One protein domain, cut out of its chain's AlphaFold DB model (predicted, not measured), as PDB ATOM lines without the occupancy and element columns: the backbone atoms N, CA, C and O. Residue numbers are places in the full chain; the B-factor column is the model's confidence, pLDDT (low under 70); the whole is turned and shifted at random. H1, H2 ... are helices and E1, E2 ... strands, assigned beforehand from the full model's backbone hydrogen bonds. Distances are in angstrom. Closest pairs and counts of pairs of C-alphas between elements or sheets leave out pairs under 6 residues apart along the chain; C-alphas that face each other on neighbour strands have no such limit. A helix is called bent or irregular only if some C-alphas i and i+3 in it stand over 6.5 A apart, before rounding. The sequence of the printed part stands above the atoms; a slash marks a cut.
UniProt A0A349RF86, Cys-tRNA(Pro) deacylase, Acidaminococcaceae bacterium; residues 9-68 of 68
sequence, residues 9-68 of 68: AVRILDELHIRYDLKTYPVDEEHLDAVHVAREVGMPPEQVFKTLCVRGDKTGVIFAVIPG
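This is residues 9 to 68 of the 68 residues of the protein "Cys-tRNA(Pro) deacylase" of Acidaminococcaceae bacterium (UniProt A0A349RF86). The model is an open, drawn-out trace: a long two-stranded hairpin, E1 and E2, with the small helix H2 beyond the end where E1 begins and E2 ends, and a second small helix, H1, held well away from both on a long arm of unnamed chain, residues 16 to 33. Nothing packs round H1: residues 11 to 17, of which 11 to 15 belong to H1, stick out free. The printed part has 60 residues with two named helices and then two named strands, in the order H1, H2, E1, E2, and the strands make one antiparallel sheet in the order E1, E2. The class is mixed, helices and strands, with 14 residues in helices and 16 in strands. The whole is loose, with a radius of gyration of the C-alphas of 14.9 A, and the C-alphas span 41 by 34 by 20 A along their three main axes.

The printed part begins with H1, residues 9 to 15. Its residues 11 to 15, together with residues 16 and 17 after it, stand free: no C-alpha 8 or more residues away along the chain comes within 10 A of theirs. A long link of 18 residues, 16 to 33, joins H1 to H2, residues 34 to 40, and the two helices are apart. In both H1 and H2, every pair of O i and N i+4 is within hydrogen-bond range. A short link of 8 residues joins H2 to E1, residues 49 to 56. A tight link of 3 residues then joins E1 to E2, residues 60 to 67, and these two strands are a hairpin. They are antiparallel neighbours, with 157 degrees between their N-to-C directions. The C-alphas of Phe 49 and Pro 67 face each other at 4.5 A, and at the other end of the pair those of Gly 56 and Gly 60 face each other at 5.2 A. Across the pair, N of Lys 50 and O of Ile 66 are within hydrogen-bond range at 2.8 A, and so are N of Ile 62 and O of Val 54 at 2.9 A. H1 is apart from E1 and from E2, and H2 is apart from E2.

H1 runs from Ala 9, with its C-alpha at (25.588, 25.651, 120.596), to Glu 15, 10.1 A from first to last C-alpha. H2 runs from Ala 34, with its C-alpha at (24.859, 7.403, 113.485), to Glu 40, a length of 10.0 A. Neither helix is bent. E1 runs from Phe 49 to Gly 56 over 21.6 A. E2 runs from Gly 60 to Pro 67 over 22.8 A, and its last C-alpha is at (19.238, 12.434, 107.826).

The two C-alphas farthest apart are those of Gly 42, in the link from H2 to E1, and Lys 58, in the link from E1 to E2, 40.9 A apart. The first and last printed C-alphas, those of Ala 9 and Gly 68, are 18.7 A apart, and Gly 68 is the chain's last residue. The printed part has no cut. The one long link is that from H1 to H2, and its C-alphas lie 11 to 20 A from the mean of all C-alphas. The mean pLDDT of the printed part is 88.1. Residues 31 to 32, in that long link, are under 70, and the mean is 79 for H2 but 96 for H1, 94 for E1 and 95 for E2.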
ATOM      1  N   ALA A   9      26.986  25.998 120.847       92.75
ATOM      2  CA  ALA A   9      25.588  25.651 120.596       92.75
ATOM      3  C   ALA A   9      24.757  25.621 121.889       92.75
ATOM      4  O   ALA A   9      23.703  26.242 121.957       92.75
ATOM      5  N   VAL A  10      25.267  24.974 122.943       95.06
ATOM      6  CA  VAL A  10      24.570  24.889 124.239       95.06
ATOM      7  C   VAL A  10      24.374  26.270 124.866       95.06
ATOM      8  O   VAL A  10      23.294  26.556 125.368       95.06
ATOM      9  N   ARG A  11      25.388  27.147 124.797       95.62
ATOM     10  CA  ARG A  11      25.271  28.515 125.335       95.62
ATOM     11  C   ARG A  11      24.196  29.332 124.614       95.62
ATOM     12  O   ARG A  11      23.430  30.012 125.277       95.62
ATOM     13  N   ILE A  12      24.100  29.213 123.288       97.19
ATOM     14  CA  ILE A  12      23.062  29.895 122.499       97.19
ATOM     15  C   ILE A  12      21.660  29.401 122.897       97.19
ATOM     16  O   ILE A  12      20.749  30.205 123.058       97.19
ATOM     17  N   LEU A  13      21.478  28.089 123.092       96.75
ATOM     18  CA  LEU A  13      20.189  27.535 123.529       96.75
ATOM     19  C   LEU A  13      19.801  28.008 124.937       96.75
ATOM     20  O   LEU A  13      18.635  28.334 125.154       96.75
ATOM     21  N   ASP A  14      20.768  28.084 125.861       95.31
ATOM     22  CA  ASP A  14      20.557  28.648 127.200       95.31
ATOM     23  C   ASP A  14      20.083  30.110 127.125       95.31
ATOM     24  O   ASP A  14      19.087  30.463 127.752       95.31
ATOM     25  N   GLU A  15      20.774  30.952 126.346       97.69
ATOM     26  CA  GLU A  15      20.446  32.378 126.169       97.69
ATOM     27  C   GLU A  15      19.042  32.579 125.581       97.69
ATOM     28  O   GLU A  15      18.298  33.469 126.002       97.69
ATOM     29  N   LEU A  16      18.650  31.715 124.645       98.00
ATOM     30  CA  LEU A  16      17.326  31.729 124.023       98.00
ATOM     31  C   LEU A  16      16.248  31.028 124.864       98.00
ATOM     32  O   LEU A  16      15.092  30.992 124.447       98.00
ATOM     33  N   HIS A  17      16.598  30.482 126.034       96.88
ATOM     34  CA  HIS A  17      15.697  29.717 126.905       96.88
ATOM     35  C   HIS A  17      15.005  28.544 126.182       96.88
ATOM     36  O   HIS A  17      13.868  28.175 126.491       96.88
ATOM     37  N   ILE A  18      15.690  27.938 125.211       97.62
ATOM     38  CA  ILE A  18      15.188  26.778 124.474       97.62
ATOM     39  C   ILE A  18      15.481  25.532 125.307       97.62
ATOM     40  O   ILE A  18      16.614  25.304 125.719       97.62
ATOM     41  N   ARG A  19      14.461  24.702 125.553       97.00
ATOM     42  CA  ARG A  19      14.646  23.432 126.269       97.00
ATOM     43  C   ARG A  19      15.462  22.457 125.422       97.00
ATOM     44  O   ARG A  19      15.147  22.251 124.252       97.00
ATOM     45  N   TYR A  20      16.464  21.836 126.033       93.06
ATOM     46  CA  TYR A  20      17.303  20.813 125.417       93.06
ATOM     47  C   TYR A  20      17.754  19.791 126.461       93.06
ATOM     48  O   TYR A  20      17.850  20.113 127.645       93.06
ATOM     49  N   ASP A  21      18.111  18.599 125.989       90.19
ATOM     50  CA  ASP A  21      18.756  17.559 126.787       90.19
ATOM     51  C   ASP A  21      20.143  17.258 126.213       90.19
ATOM     52  O   ASP A  21      20.311  17.107 125.003       90.19
ATOM     53  N   LEU A  22      21.149  17.147 127.084       89.06
ATOM     54  CA  LEU A  22      22.481  16.690 126.686       89.06
ATOM     55  C   LEU A  22      22.589  15.185 126.893       89.06
ATOM     56  O   LEU A  22      22.459  14.692 128.013       89.06
ATOM     57  N   LYS A  23      22.875  14.467 125.807       85.31
ATOM     58  CA  LYS A  23      23.185  13.039 125.818       85.31
ATOM     59  C   LYS A  23      24.691  12.855 125.656       85.31
ATOM     60  O   LYS A  23      25.301  13.476 124.791       85.31
ATOM     61  N   THR A  24      25.292  12.025 126.501       83.50
ATOM     62  CA  THR A  24      26.719  11.684 126.443       83.50
ATOM     63  C   THR A  24      26.869  10.189 126.243       83.50
ATOM     64  O   THR A  24      26.213   9.427 126.947       83.50
ATOM     65  N   TYR A  25      27.764   9.791 125.351       80.31
ATOM     66  CA  TYR A  25      28.111   8.401 125.082       80.31
ATOM     67  C   TYR A  25      29.646   8.263 125.085       80.31
ATOM     68  O   TYR A  25      30.344   9.270 124.889       80.31
ATOM     69  N   PRO A  26      30.196   7.083 125.418       80.19
ATOM     70  CA  PRO A  26      31.628   6.836 125.288       80.19
ATOM     71  C   PRO A  26      32.041   6.932 123.814       80.19
ATOM     72  O   PRO A  26      31.290   6.547 122.929       80.19
ATOM     73  N   VAL A  27      33.230   7.471 123.537       78.12
ATOM     74  CA  VAL A  27      33.756   7.459 122.165       78.12
ATOM     75  C   VAL A  27      34.261   6.054 121.880       78.12
ATOM     76  O   VAL A  27      35.204   5.610 122.534       78.12
ATOM     77  N   ASP A  28      33.635   5.395 120.915       77.12
ATOM     78  CA  ASP A  28      34.097   4.144 120.330       77.12
ATOM     79  C   ASP A  28      34.526   4.412 118.880       77.12
ATOM     80  O   ASP A  28      33.728   4.853 118.052       77.12
ATOM     81  N   GLU A  29      35.810   4.211 118.585       71.56
ATOM     82  CA  GLU A  29      36.368   4.437 117.247       71.56
ATOM     83  C   GLU A  29      35.965   3.339 116.248       71.56
ATOM     84  O   GLU A  29      36.015   3.574 115.039       71.56
ATOM     85  N   GLU A  30      35.521   2.172 116.728       73.19
ATOM     86  CA  GLU A  30      35.047   1.066 115.888       73.19
ATOM     87  C   GLU A  30      33.576   1.251 115.471       73.19
ATOM     88  O   GLU A  30      33.161   0.772 114.411       73.19
ATOM     89  N   HIS A  31      32.800   2.018 116.246       65.56
ATOM     90  CA  HIS A  31      31.361   2.227 116.053       65.56
ATOM     91  C   HIS A  31      30.979   3.714 115.955       65.56
ATOM     92  O   HIS A  31      30.258   4.271 116.780       65.56
ATOM     93  N   LEU A  32      31.436   4.363 114.880       68.25
ATOM     94  CA  LEU A  32      31.165   5.782 114.596       68.25
ATOM     95  C   LEU A  32      29.862   6.037 113.816       68.25
ATOM     96  O   LEU A  32      29.582   7.179 113.433       68.25
ATOM     97  N   ASP A  33      29.079   4.998 113.510       77.56
ATOM     98  CA  ASP A  33      27.862   5.164 112.722       77.56
ATOM     99  C   ASP A  33      26.716   5.786 113.540       77.56
ATOM    100  O   ASP A  33      26.542   5.559 114.737       77.56
ATOM    101  N   ALA A  34      25.916   6.613 112.863       70.31
ATOM    102  CA  ALA A  34      24.859   7.403 113.485       70.31
ATOM    103  C   ALA A  34      23.755   6.540 114.116       70.31
ATOM    104  O   ALA A  34      23.141   6.958 115.097       70.31
ATOM    105  N   VAL A  35      23.510   5.341 113.577       76.44
ATOM    106  CA  VAL A  35      22.460   4.432 114.053       76.44
ATOM    107  C   VAL A  35      22.884   3.762 115.357       76.44
ATOM    108  O   VAL A  35      22.062   3.634 116.267       76.44
ATOM    109  N   HIS A  36      24.152   3.368 115.472       78.62
ATOM    110  CA  HIS A  36      24.727   2.856 116.710       78.62
ATOM    111  C   HIS A  36      24.628   3.896 117.827       78.62
ATOM    112  O   HIS A  36      23.995   3.634 118.852       78.62
ATOM    113  N   VAL A  37      25.117   5.115 117.578       81.81
ATOM    114  CA  VAL A  37      25.050   6.212 118.555       81.81
ATOM    115  C   VAL A  37      23.602   6.525 118.941       81.81
ATOM    116  O   VAL A  37      23.310   6.649 120.129       81.81
ATOM    117  N   ALA A  38      22.672   6.596 117.976       83.44
ATOM    118  CA  ALA A  38      21.248   6.829 118.248       83.44
ATOM    119  C   ALA A  38      20.690   5.822 119.262       83.44
ATOM    120  O   ALA A  38      20.011   6.206 120.217       83.44
ATOM    121  N   ARG A  39      21.020   4.537 119.087       82.25
ATOM    122  CA  ARG A  39      20.598   3.467 119.996       82.25
ATOM    123  C   ARG A  39      21.224   3.617 121.377       82.25
ATOM    124  O   ARG A  39      20.494   3.508 122.360       82.25
ATOM    125  N   GLU A  40      22.520   3.913 121.463       81.88
ATOM    126  CA  GLU A  40      23.208   4.113 122.746       81.88
ATOM    127  C   GLU A  40      22.614   5.265 123.561       81.88
ATOM    128  O   GLU A  40      22.454   5.158 124.778       81.88
ATOM    129  N   VAL A  41      22.243   6.365 122.897       82.38
ATOM    130  CA  VAL A  41      21.659   7.534 123.574       82.38
ATOM    131  C   VAL A  41      20.135   7.462 123.738       82.38
ATOM    132  O   VAL A  41      19.534   8.382 124.310       82.38
ATOM    133  N   GLY A  42      19.506   6.377 123.269       83.81
ATOM    134  CA  GLY A  42      18.063   6.149 123.348       83.81
ATOM    135  C   GLY A  42      17.241   7.112 122.486       83.81
ATOM    136  O   GLY A  42      16.165   7.539 122.903       83.81
ATOM    137  N   MET A  43      17.760   7.496 121.320       84.62
ATOM    138  CA  MET A  43      17.087   8.367 120.356       84.62
ATOM    139  C   MET A  43      16.597   7.573 119.136       84.62
ATOM    140  O   MET A  43      17.282   6.648 118.694       84.62
ATOM    141  N   PRO A  44      15.440   7.936 118.551       85.94
ATOM    142  CA  PRO A  44      15.033   7.401 117.257       85.94
ATOM    143  C   PRO A  44      16.083   7.750 116.188       85.94
ATOM    144  O   PRO A  44      16.463   8.924 116.100       85.94
ATOM    145  N   PRO A  45      16.556   6.792 115.369       83.44
ATOM    146  CA  PRO A  45      17.517   7.070 114.299       83.44
ATOM    147  C   PRO A  45      17.050   8.167 113.334       83.44
ATOM    148  O   PRO A  45      17.858   8.945 112.838       83.44
ATOM    149  N   GLU A  46      15.738   8.298 113.130       85.44
ATOM    150  CA  GLU A  46      15.112   9.307 112.265       85.44
ATOM    151  C   GLU A  46      15.249  10.738 112.812       85.44
ATOM    152  O   GLU A  46      14.992  11.707 112.097       85.44
ATOM    153  N   GLN A  47      15.632  10.880 114.084       86.81
ATOM    154  CA  GLN A  47      15.911  12.158 114.744       86.81
ATOM    155  C   GLN A  47      17.412  12.461 114.832       86.81
ATOM    156  O   GLN A  47      17.810  13.414 115.506       86.81
ATOM    157  N   VAL A  48      18.249  11.672 114.156       87.00
ATOM    158  CA  VAL A  48      19.677  11.944 114.008       87.00
ATOM    159  C   VAL A  48      19.925  12.565 112.643       87.00
ATOM    160  O   VAL A  48      19.442  12.091 111.620       87.00
ATOM    161  N   PHE A  49      20.689  13.653 112.637       88.94
ATOM    162  CA  PHE A  49      20.990  14.419 111.436       88.94
ATOM    163  C   PHE A  49      22.489  14.662 111.321       88.94
ATOM    164  O   PHE A  49      23.188  14.845 112.321       88.94
ATOM    165  N   LYS A  50      22.973  14.732 110.084       89.69
ATOM    166  CA  LYS A  50      24.309  15.216 109.742       89.69
ATOM    167  C   LYS A  50      24.193  16.598 109.116       89.69
ATOM    168  O   LYS A  50      23.307  16.862 108.304       89.69
ATOM    169  N   THR A  51      25.124  17.472 109.470       93.12
ATOM    170  CA  THR A  51      25.271  18.774 108.818       93.12
ATOM    171  C   THR A  51      26.375  18.675 107.780       93.12
ATOM    172  O   THR A  51      27.548  18.543 108.125       93.12
ATOM    173  N   LEU A  52      26.012  18.765 106.505       95.19
ATOM    174  CA  LEU A  52      26.968  18.884 105.416       95.19
ATOM    175  C   LEU A  52      27.328  20.362 105.226       95.19
ATOM    176  O   LEU A  52      26.453  21.191 104.992       95.19
ATOM    177  N   CYS A  53      28.616  20.681 105.309       96.44
ATOM    178  CA  CYS A  53      29.155  21.994 104.970       96.44
ATOM    179  C   CYS A  53      29.916  21.878 103.647       96.44
ATOM    180  O   CYS A  53      30.925  21.176 103.576       96.44
ATOM    181  N   VAL A  54      29.428  22.547 102.602       96.81
ATOM    182  CA  VAL A  54      30.056  22.562 101.273       96.81
ATOM    183  C   VAL A  54      30.380  23.981 100.836       96.81
ATOM    184  O   VAL A  54      29.833  24.955 101.354       96.81
ATOM    185  N   ARG A  55      31.260  24.103  99.843       97.81
ATOM    186  CA  ARG A  55      31.547  25.365  99.165       97.81
ATOM    187  C   ARG A  55      31.312  25.190  97.673       97.81
ATOM    188  O   ARG A  55      31.962  24.354  97.058       97.81
ATOM    189  N   GLY A  56      30.391  25.970  97.122       96.88
ATOM    190  CA  GLY A  56      30.165  26.037  95.682       96.88
ATOM    191  C   GLY A  56      30.901  27.220  95.060       96.88
ATOM    192  O   GLY A  56      31.026  28.276  95.682       96.88
ATOM    193  N   ASP A  57      31.331  27.059  93.811       95.88
ATOM    194  CA  ASP A  57      32.184  28.027  93.106       95.88
ATOM    195  C   ASP A  57      31.548  29.418  92.947       95.88
ATOM    196  O   ASP A  57      32.251  30.423  92.901       95.88
ATOM    197  N   LYS A  58      30.210  29.491  92.881       96.88
ATOM    198  CA  LYS A  58      29.450  30.751  92.742       96.88
ATOM    199  C   LYS A  58      28.552  31.075  93.934       96.88
ATOM    200  O   LYS A  58      28.120  32.212  94.082       96.88
ATOM    201  N   THR A  59      28.235  30.082  94.757       96.12
ATOM    202  CA  THR A  59      27.240  30.186  95.835       96.12
ATOM    203  C   THR A  59      27.871  30.394  97.208       96.12
ATOM    204  O   THR A  59      27.164  30.694  98.164       96.12
ATOM    205  N   GLY A  60      29.193  30.236  97.327       96.50
ATOM    206  CA  GLY A  60      29.885  30.335  98.607       96.50
ATOM    207  C   GLY A  60      29.619  29.124  99.504       96.50
ATOM    208  O   GLY A  60      29.442  28.005  99.018       96.50
ATOM    209  N   VAL A  61      29.658  29.338 100.822       97.56
ATOM    210  CA  VAL A  61      29.457  28.280 101.826       97.56
ATOM    211  C   VAL A  61      27.970  27.970 101.971       97.56
ATOM    212  O   VAL A  61      27.167  28.875 102.188       97.56
ATOM    213  N   ILE A  62      27.618  26.690 101.894       97.50
ATOM    214  CA  ILE A  62      26.254  26.191 102.071       97.50
ATOM    215  C   ILE A  62      26.263  25.130 103.168       97.50
ATOM    216  O   ILE A  62      27.135  24.261 103.200       97.50
ATOM    217  N   PHE A  63      25.250  25.187 104.030       96.69
ATOM    218  CA  PHE A  63      24.954  24.149 105.005       96.69
ATOM    219  C   PHE A  63      23.686  23.401 104.593       96.69
ATOM    220  O   PHE A  63      22.682  24.028 104.261       96.69
ATOM    221  N   ALA A  64      23.726  22.073 104.645       95.12
ATOM    222  CA  ALA A  64      22.561  21.217 104.469       95.12
ATOM    223  C   ALA A  64      22.411  20.295 105.680       95.12
ATOM    224  O   ALA A  64      23.379  19.671 106.112       95.12
ATOM    225  N   VAL A  65      21.196  20.211 106.217       94.44
ATOM    226  CA  VAL A  65      20.836  19.234 107.248       94.44
ATOM    227  C   VAL A  65      20.247  18.027 106.533       94.44
ATOM    228  O   VAL A  65      19.231  18.152 105.849       94.44
ATOM    229  N   ILE A  66      20.903  16.880 106.658       91.31
ATOM    230  CA  ILE A  66      20.479  15.616 106.050       91.31
ATOM    231  C   ILE A  66      20.233  14.574 107.147       91.31
ATOM    232  O   ILE A  66      20.862  14.668 108.204       91.31
ATOM    233  N   PRO A  67      19.349  13.585 106.933       88.00
ATOM    234  CA  PRO A  67      19.238  12.434 107.826       88.00
ATOM    235  C   PRO A  67      20.601  11.758 108.036       88.00
ATOM    236  O   PRO A  67      21.409  11.679 107.103       88.00
ATOM    237  N   GLY A  68      20.867  11.371 109.284       75.19
ATOM    238  CA  GLY A  68      22.135  10.809 109.752       75.19
ATOM    239  C   GLY A  68      22.419   9.413 109.231       75.19
ATOM    240  O   GLY A  68      21.473   8.612 109.115       75.19
TER     241      GLY A  68